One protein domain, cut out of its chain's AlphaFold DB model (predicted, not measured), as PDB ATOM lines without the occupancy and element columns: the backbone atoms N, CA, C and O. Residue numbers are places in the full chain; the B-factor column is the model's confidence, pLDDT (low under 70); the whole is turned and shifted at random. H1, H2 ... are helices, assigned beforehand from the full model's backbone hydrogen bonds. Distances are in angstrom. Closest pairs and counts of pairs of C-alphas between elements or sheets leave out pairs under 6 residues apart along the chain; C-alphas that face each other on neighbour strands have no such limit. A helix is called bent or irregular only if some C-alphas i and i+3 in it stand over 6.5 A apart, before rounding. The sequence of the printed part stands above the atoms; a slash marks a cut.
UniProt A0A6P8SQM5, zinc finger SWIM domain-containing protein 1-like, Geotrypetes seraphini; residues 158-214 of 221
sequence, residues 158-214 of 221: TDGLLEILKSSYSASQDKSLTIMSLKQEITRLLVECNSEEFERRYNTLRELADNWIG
ATOM      1  N   THR A 158     145.305 172.664 127.997       54.12
ATOM      2  CA  THR A 158     144.643 173.974 127.886       54.12
ATOM      3  C   THR A 158     143.300 173.966 127.147       54.12
ATOM      4  O   THR A 158     142.544 174.933 127.230       54.12
ATOM      5  N   ASP A 159     143.007 172.918 126.381       58.78
ATOM      6  CA  ASP A 159     141.835 172.828 125.506       58.78
ATOM      7  C   ASP A 159     140.555 172.556 126.311       58.78
ATOM      8  O   ASP A 159     139.502 173.104 125.999       58.78
ATOM      9  N   GLY A 160     140.668 171.820 127.425       62.78
ATOM     10  CA  GLY A 160     139.574 171.640 128.388       62.78
ATOM     11  C   GLY A 160     139.154 172.951 129.064       62.78
ATOM     12  O   GLY A 160     137.967 173.252 129.146       62.78
ATOM     13  N   LEU A 161     140.115 173.792 129.467       64.19
ATOM     14  CA  LEU A 161     139.824 175.118 130.030       64.19
ATOM     15  C   LEU A 161     139.151 176.046 129.016       64.19
ATOM     16  O   LEU A 161     138.205 176.757 129.351       64.19
ATOM     17  N   LEU A 162     139.629 176.041 127.770       65.06
ATOM     18  CA  LEU A 162     139.038 176.835 126.695       65.06
ATOM     19  C   LEU A 162     137.609 176.394 126.372       65.06
ATOM     20  O   LEU A 162     136.772 177.240 126.074       65.06
ATOM     21  N   GLU A 163     137.328 175.098 126.430       67.44
ATOM     22  CA  GLU A 163     135.996 174.536 126.217       67.44
ATOM     23  C   GLU A 163     135.019 174.951 127.326       67.44
ATOM     24  O   GLU A 163     133.931 175.439 127.022       67.44
ATOM     25  N   ILE A 164     135.453 174.894 128.591       64.00
ATOM     26  CA  ILE A 164     134.674 175.359 129.754       64.00
ATOM     27  C   ILE A 164     134.392 176.871 129.681       64.00
ATOM     28  O   ILE A 164     133.312 177.330 130.047       64.00
ATOM     29  N   LEU A 165     135.342 177.671 129.185       65.81
ATOM     30  CA  LEU A 165     135.159 179.117 129.005       65.81
ATOM     31  C   LEU A 165     134.260 179.472 127.809       65.81
ATOM     32  O   LEU A 165     133.666 180.550 127.790       65.81
ATOM     33  N   LYS A 166     134.177 178.596 126.801       67.12
ATOM     34  CA  LYS A 166     133.367 178.797 125.588       67.12
ATOM     35  C   LYS A 166     131.927 178.310 125.736       67.12
ATOM     36  O   LYS A 166     131.068 178.786 124.992       67.12
ATOM     37  N   SER A 167     131.638 177.382 126.649       60.00
ATOM     38  CA  SER A 167     130.262 176.954 126.913       60.00
ATOM     39  C   SER A 167     129.447 178.117 127.488       60.00
ATOM     40  O   SER A 167     129.799 178.702 128.510       60.00
ATOM     41  N   SER A 168     128.378 178.491 126.784       56.22
ATOM     42  CA  SER A 168     127.558 179.672 127.067       56.22
ATOM     43  C   SER A 168     126.988 179.657 128.496       56.22
ATOM     44  O   SER A 168     126.310 178.715 128.893       56.22
ATOM     45  N   TYR A 169     127.216 180.751 129.221       56.75
ATOM     46  CA  TYR A 169     126.811 181.015 130.602       56.75
ATOM     47  C   TYR A 169     125.297 180.852 130.835       56.75
ATOM     48  O   TYR A 169     124.520 181.733 130.464       56.75
ATOM     49  N   SER A 170     124.860 179.776 131.501       53.62
ATOM     50  CA  SER A 170     123.473 179.672 131.972       53.62
ATOM     51  C   SER A 170     123.325 180.205 133.408       53.62
ATOM     52  O   SER A 170     124.192 180.065 134.278       53.62
ATOM     53  N   ALA A 171     122.251 180.960 133.648       55.91
ATOM     54  CA  ALA A 171     122.137 181.839 134.803       55.91
ATOM     55  C   ALA A 171     121.972 181.070 136.132       55.91
ATOM     56  O   ALA A 171     120.907 180.565 136.468       55.91
ATOM     57  N   SER A 172     123.037 181.110 136.936       54.69
ATOM     58  CA  SER A 172     123.119 180.952 138.404       54.69
ATOM     59  C   SER A 172     123.450 179.574 138.995       54.69
ATOM     60  O   SER A 172     124.273 179.553 139.906       54.69
ATOM     61  N   GLN A 173     122.960 178.443 138.475       52.16
ATOM     62  CA  GLN A 173     123.333 177.115 139.019       52.16
ATOM     63  C   GLN A 173     124.598 176.529 138.358       52.16
ATOM     64  O   GLN A 173     125.376 175.815 138.987       52.16
ATOM     65  N   ASP A 174     124.867 176.945 137.122       62.03
ATOM     66  CA  ASP A 174     125.974 176.485 136.273       62.03
ATOM     67  C   ASP A 174     127.318 177.163 136.597       62.03
ATOM     68  O   ASP A 174     128.396 176.615 136.383       62.03
ATOM     69  N   LYS A 175     127.276 178.349 137.221       70.06
ATOM     70  CA  LYS A 175     128.486 179.117 137.566       70.06
ATOM     71  C   LYS A 175     129.320 178.421 138.632       70.06
ATOM     72  O   LYS A 175     130.536 178.398 138.525       70.06
ATOM     73  N   SER A 176     128.672 177.878 139.664       70.94
ATOM     74  CA  SER A 176     129.373 177.189 140.754       70.94
ATOM     75  C   SER A 176     130.049 175.918 140.244       70.94
ATOM     76  O   SER A 176     131.222 175.692 140.524       70.94
ATOM     77  N   LEU A 177     129.347 175.143 139.412       75.06
ATOM     78  CA  LEU A 177     129.887 173.939 138.778       75.06
ATOM     79  C   LEU A 177     131.021 174.272 137.805       75.06
ATOM     80  O   LEU A 177     132.065 173.629 137.839       75.06
ATOM     81  N   THR A 178     130.865 175.332 137.016       73.31
ATOM     82  CA  THR A 178     131.918 175.853 136.139       73.31
ATOM     83  C   THR A 178     133.141 176.317 136.934       73.31
ATOM     84  O   THR A 178     134.258 175.945 136.597       73.31
ATOM     85  N   ILE A 179     132.959 177.067 138.027       79.94
ATOM     86  CA  ILE A 179     134.052 177.500 138.914       79.94
ATOM     87  C   ILE A 179     134.733 176.295 139.563       79.94
ATOM     88  O   ILE A 179     135.957 176.266 139.648       79.94
ATOM     89  N   MET A 180     133.972 175.294 140.012       78.88
ATOM     90  CA  MET A 180     134.531 174.061 140.566       78.88
ATOM     91  C   MET A 180     135.338 173.290 139.521       78.88
ATOM     92  O   MET A 180     136.450 172.871 139.827       78.88
ATOM     93  N   SER A 181     134.820 173.165 138.299       78.50
ATOM     94  CA  SER A 181     135.501 172.513 137.177       78.50
ATOM     95  C   SER A 181     136.790 173.250 136.798       78.50
ATOM     96  O   SER A 181     137.862 172.651 136.762       78.50
ATOM     97  N   LEU A 182     136.727 174.578 136.653       78.81
ATOM     98  CA  LEU A 182     137.892 175.438 136.421       78.81
ATOM     99  C   LEU A 182     138.926 175.301 137.541       78.81
ATOM    100  O   LEU A 182     140.113 175.156 137.273       78.81
ATOM    101  N   LYS A 183     138.488 175.330 138.802       82.06
ATOM    102  CA  LYS A 183     139.367 175.191 139.966       82.06
ATOM    103  C   LYS A 183     140.034 173.819 139.999       82.06
ATOM    104  O   LYS A 183     141.222 173.738 140.312       82.06
ATOM    105  N   GLN A 184     139.288 172.757 139.707       81.12
ATOM    106  CA  GLN A 184     139.811 171.397 139.667       81.12
ATOM    107  C   GLN A 184     140.841 171.246 138.554       81.12
ATOM    108  O   GLN A 184     141.925 170.724 138.805       81.12
ATOM    109  N   GLU A 185     140.545 171.777 137.371       79.00
ATOM    110  CA  GLU A 185     141.468 171.722 136.249       79.00
ATOM    111  C   GLU A 185     142.725 172.545 136.537       79.00
ATOM    112  O   GLU A 185     143.815 172.002 136.438       79.00
ATOM    113  N   ILE A 186     142.608 173.784 137.034       80.25
ATOM    114  CA  ILE A 186     143.763 174.589 137.480       80.25
ATOM    115  C   ILE A 186     144.582 173.840 138.534       80.25
ATOM    116  O   ILE A 186     145.803 173.829 138.460       80.25
ATOM    117  N   THR A 187     143.941 173.184 139.501       78.12
ATOM    118  CA  THR A 187     144.666 172.404 140.517       78.12
ATOM    119  C   THR A 187     145.434 171.250 139.879       78.12
ATOM    120  O   THR A 187     146.591 171.031 140.225       78.12
ATOM    121  N   ARG A 188     144.841 170.558 138.900       80.94
ATOM    122  CA  ARG A 188     145.525 169.525 138.116       80.94
ATOM    123  C   ARG A 188     146.710 170.097 137.332       80.94
ATOM    124  O   ARG A 188     147.791 169.523 137.397       80.94
ATOM    125  N   LEU A 189     146.543 171.258 136.686       76.19
ATOM    126  CA  LEU A 189     147.629 171.972 135.997       76.19
ATOM    127  C   LEU A 189     148.799 172.254 136.931       76.19
ATOM    128  O   LEU A 189     149.953 172.047 136.573       76.19
ATOM    129  N   LEU A 190     148.489 172.735 138.133       77.81
ATOM    130  CA  LEU A 190     149.487 173.084 139.135       77.81
ATOM    131  C   LEU A 190     150.226 171.853 139.664       77.81
ATOM    132  O   LEU A 190     151.409 171.956 139.961       77.81
ATOM    133  N   VAL A 191     149.553 170.703 139.754       79.69
ATOM    134  CA  VAL A 191     150.169 169.428 140.157       79.69
ATOM    135  C   VAL A 191     151.076 168.864 139.059       79.69
ATOM    136  O   VAL A 191     152.118 168.292 139.368       79.69
ATOM    137  N   GLU A 192     150.706 169.024 137.786       75.00
ATOM    138  CA  GLU A 192     151.516 168.581 136.640       75.00
ATOM    139  C   GLU A 192     152.683 169.531 136.325       75.00
ATOM    140  O   GLU A 192     153.656 169.136 135.680       75.00
ATOM    141  N   CYS A 193     152.623 170.781 136.789       75.44
ATOM    142  CA  CYS A 193     153.734 171.714 136.681       75.44
ATOM    143  C   CYS A 193     154.862 171.353 137.658       75.44
ATOM    144  O   CYS A 193     154.669 171.285 138.870       75.44
ATOM    145  N   ASN A 194     156.084 171.219 137.137       80.44
ATOM    146  CA  ASN A 194     157.275 171.148 137.978       80.44
ATOM    147  C   ASN A 194     157.395 172.422 138.841       80.44
ATOM    148  O   ASN A 194     157.175 173.529 138.345       80.44
ATOM    149  N   SER A 195     157.796 172.264 140.107       80.31
ATOM    150  CA  SER A 195     157.862 173.354 141.093       80.31
ATOM    151  C   SER A 195     158.717 174.534 140.621       80.31
ATOM    152  O   SER A 195     158.370 175.682 140.879       80.31
ATOM    153  N   GLU A 196     159.816 174.261 139.919       82.75
ATOM    154  CA  GLU A 196     160.724 175.291 139.403       82.75
ATOM    155  C   GLU A 196     160.084 176.122 138.278       82.75
ATOM    156  O   GLU A 196     160.178 177.348 138.270       82.75
ATOM    157  N   GLU A 197     159.375 175.468 137.352       80.44
ATOM    158  CA  GLU A 197     158.703 176.138 136.232       80.44
ATOM    159  C   GLU A 197     157.487 176.940 136.715       80.44
ATOM    160  O   GLU A 197     157.226 178.037 136.213       80.44
ATOM    161  N   PHE A 198     156.767 176.426 137.718       84.44
ATOM    162  CA  PHE A 198     155.685 177.162 138.366       84.44
ATOM    163  C   PHE A 198     156.201 178.451 139.013       84.44
ATOM    164  O   PHE A 198     155.699 179.529 138.692       84.44
ATOM    165  N   GLU A 199     157.233 178.358 139.856       86.31
ATOM    166  CA  GLU A 199     157.840 179.523 140.506       86.31
ATOM    167  C   GLU A 199     158.369 180.528 139.482       86.31
ATOM    168  O   GLU A 199     158.104 181.726 139.581       86.31
ATOM    169  N   ARG A 200     159.052 180.064 138.433       86.44
ATOM    170  CA  ARG A 200     159.556 180.936 137.367       86.44
ATOM    171  C   ARG A 200     158.429 181.724 136.688       86.44
ATOM    172  O   ARG A 200     158.544 182.942 136.523       86.44
ATOM    173  N   ARG A 201     157.334 181.060 136.301       84.19
ATOM    174  CA  ARG A 201     156.183 181.722 135.654       84.19
ATOM    175  C   ARG A 201     155.430 182.635 136.610       84.19
ATOM    176  O   ARG A 201     155.046 183.731 136.211       84.19
ATOM    177  N   TYR A 202     155.233 182.198 137.850       83.88
ATOM    178  CA  TYR A 202     154.559 182.977 138.881       83.88
ATOM    179  C   TYR A 202     155.317 184.267 139.196       83.88
ATOM    180  O   TYR A 202     154.720 185.340 139.168       83.88
ATOM    181  N   ASN A 203     156.633 184.181 139.405       84.44
ATOM    182  CA  ASN A 203     157.470 185.349 139.670       84.44
ATOM    183  C   ASN A 203     157.488 186.309 138.473       84.44
ATOM    184  O   ASN A 203     157.303 187.505 138.660       84.44
ATOM    185  N   THR A 204     157.567 185.789 137.243       87.94
ATOM    186  CA  THR A 204     157.472 186.622 136.027       87.94
ATOM    187  C   THR A 204     156.119 187.341 135.931       87.94
ATOM    188  O   THR A 204     156.061 188.534 135.639       87.94
ATOM    189  N   LEU A 205     155.009 186.639 136.183       85.06
ATOM    190  CA  LEU A 205     153.671 187.240 136.170       85.06
ATOM    191  C   LEU A 205     153.494 188.272 137.285       85.06
ATOM    192  O   LEU A 205     152.867 189.303 137.055       85.06
ATOM    193  N   ARG A 206     154.050 188.008 138.470       84.94
ATOM    194  CA  ARG A 206     154.055 188.947 139.591       84.94
ATOM    195  C   ARG A 206     154.834 190.209 139.242       84.94
ATOM    196  O   ARG A 206     154.274 191.284 139.390       84.94
ATOM    197  N   GLU A 207     156.044 190.093 138.701       86.12
ATOM    198  CA  GLU A 207     156.834 191.252 138.263       86.12
ATOM    199  C   GLU A 207     156.091 192.088 137.215       86.12
ATOM    200  O   GLU A 207     156.057 193.313 137.300       86.12
ATOM    201  N   LEU A 208     155.451 191.448 136.231       84.31
ATOM    202  CA  LEU A 208     154.641 192.155 135.236       84.31
ATOM    203  C   LEU A 208     153.436 192.860 135.868       84.31
ATOM    204  O   LEU A 208     153.152 194.009 135.530       84.31
ATOM    205  N   ALA A 209     152.743 192.197 136.794       81.31
ATOM    206  CA  ALA A 209     151.599 192.778 137.484       81.31
ATOM    207  C   ALA A 209     152.014 193.941 138.400       81.31
ATOM    208  O   ALA A 209     151.367 194.986 138.372       81.31
ATOM    209  N   ASP A 210     153.123 193.808 139.130       78.75
ATOM    210  CA  ASP A 210     153.699 194.863 139.970       78.75
ATOM    211  C   ASP A 210     154.139 196.074 139.127       78.75
ATOM    212  O   ASP A 210     153.933 197.218 139.530       78.75
ATOM    213  N   ASN A 211     154.671 195.846 137.920       78.12
ATOM    214  CA  ASN A 211     155.018 196.913 136.976       78.12
ATOM    215  C   ASN A 211     153.790 197.631 136.386       78.12
ATOM    216  O   ASN A 211     153.889 198.796 136.003       78.12
ATOM    217  N   TRP A 212     152.642 196.956 136.271       74.50
ATOM    218  CA  TRP A 212     151.425 197.524 135.674       74.50
ATOM    219  C   TRP A 212     150.469 198.152 136.687       74.50
ATOM    220  O   TRP A 212     149.773 199.110 136.356       74.50
ATOM    221  N   ILE A 213     150.406 197.612 137.901       71.38
ATOM    222  CA  ILE A 213     149.416 197.983 138.924       71.38
ATOM    223  C   ILE A 213     150.088 198.709 140.105       71.38
ATOM    224  O   ILE A 213     149.412 199.371 140.893       71.38
ATOM    225  N   GLY A 214     151.422 198.671 140.189       63.38
ATOM    226  CA  GLY A 214     152.172 199.056 141.381       63.38
ATOM    227  C   GLY A 214     152.231 197.900 142.388       63.38
ATOM    228  O   GLY A 214     151.472 196.937 142.264       63.38
TER     229      GLY A 214
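Overview. This is residues 158 to 214 of the 221 residues of the protein "zinc finger SWIM domain-containing protein 1-like" of Geotrypetes seraphini (UniProt A0A6P8SQM5). Two long helices, H2 and H3, meet near their ends at a tight link and make an open V, and the short helix H1 folds back beside H2, off the plane of the V. H3 is a free arm: its residues 199 to 213 stick out with nothing packed on them, while H1 and H2 form a helical hairpin. The printed part has 57 residues with three named helices, in the order H1, H2, H3, and no named strand; the class is all helix. The whole is loose, with a radius of gyration of the C-alphas of 14.7 A, and the C-alphas span 36 by 29 by 17 A.

Arrangement. H2, residues 174 to 192, and H3, residues 195 to 213, are the longest helices, with 19 residues each. They are close but not clearly touching, with 1 pair of C-alphas within 8 A, those of Leu 190 and Phe 198 at 7.5 A. Their lines stand at a steep tilt of 56 degrees, and they run opposite ways. H1, residues 158 to 166, touches H2, which meets it with residues 178 to 185 alone; the closest C-alphas are those of Leu 161 and Leu 182, 6.7 A apart. H1 and H2 run opposite ways at a shallow tilt of 12 degrees and form a helical hairpin. H1 and H3 are apart. In H1, H2 and H3 every O i to N i+4 pair is within hydrogen-bond range.

Along the chain. H2 runs 26.7 A from C-alpha 174 at (125.974, 176.485, 136.273) to C-alpha 192 at (151.516, 168.581, 136.640). H3 is 26.1 A long from C-alpha 195 to C-alpha 213, and it ends at (149.416, 197.983, 138.924). H1 begins at Thr 158, with its C-alpha at (144.643, 173.974, 127.886), and measures 12.5 A to C-alpha 166. None of the three helices is bent.

Size, cuts and confidence. The two C-alphas farthest apart are those of Ala 171 and Glu 196, at 39.4 A, and the C-alphas of Thr 158 and Gly 214 are 29.5 A apart. The printed part has no cut. The link from H2 to H3 is tight, with 2 residues, and the link from H1 to H2 is short, with 7 residues. Residues 170 to 177, of which 174 to 177 belong to H2, stand free. The mean pLDDT of the printed part is 73.7, and residues 158 to 174 and residue 214 are under 70; H1 has a mean of 63, H2 of 77 and H3 of 82.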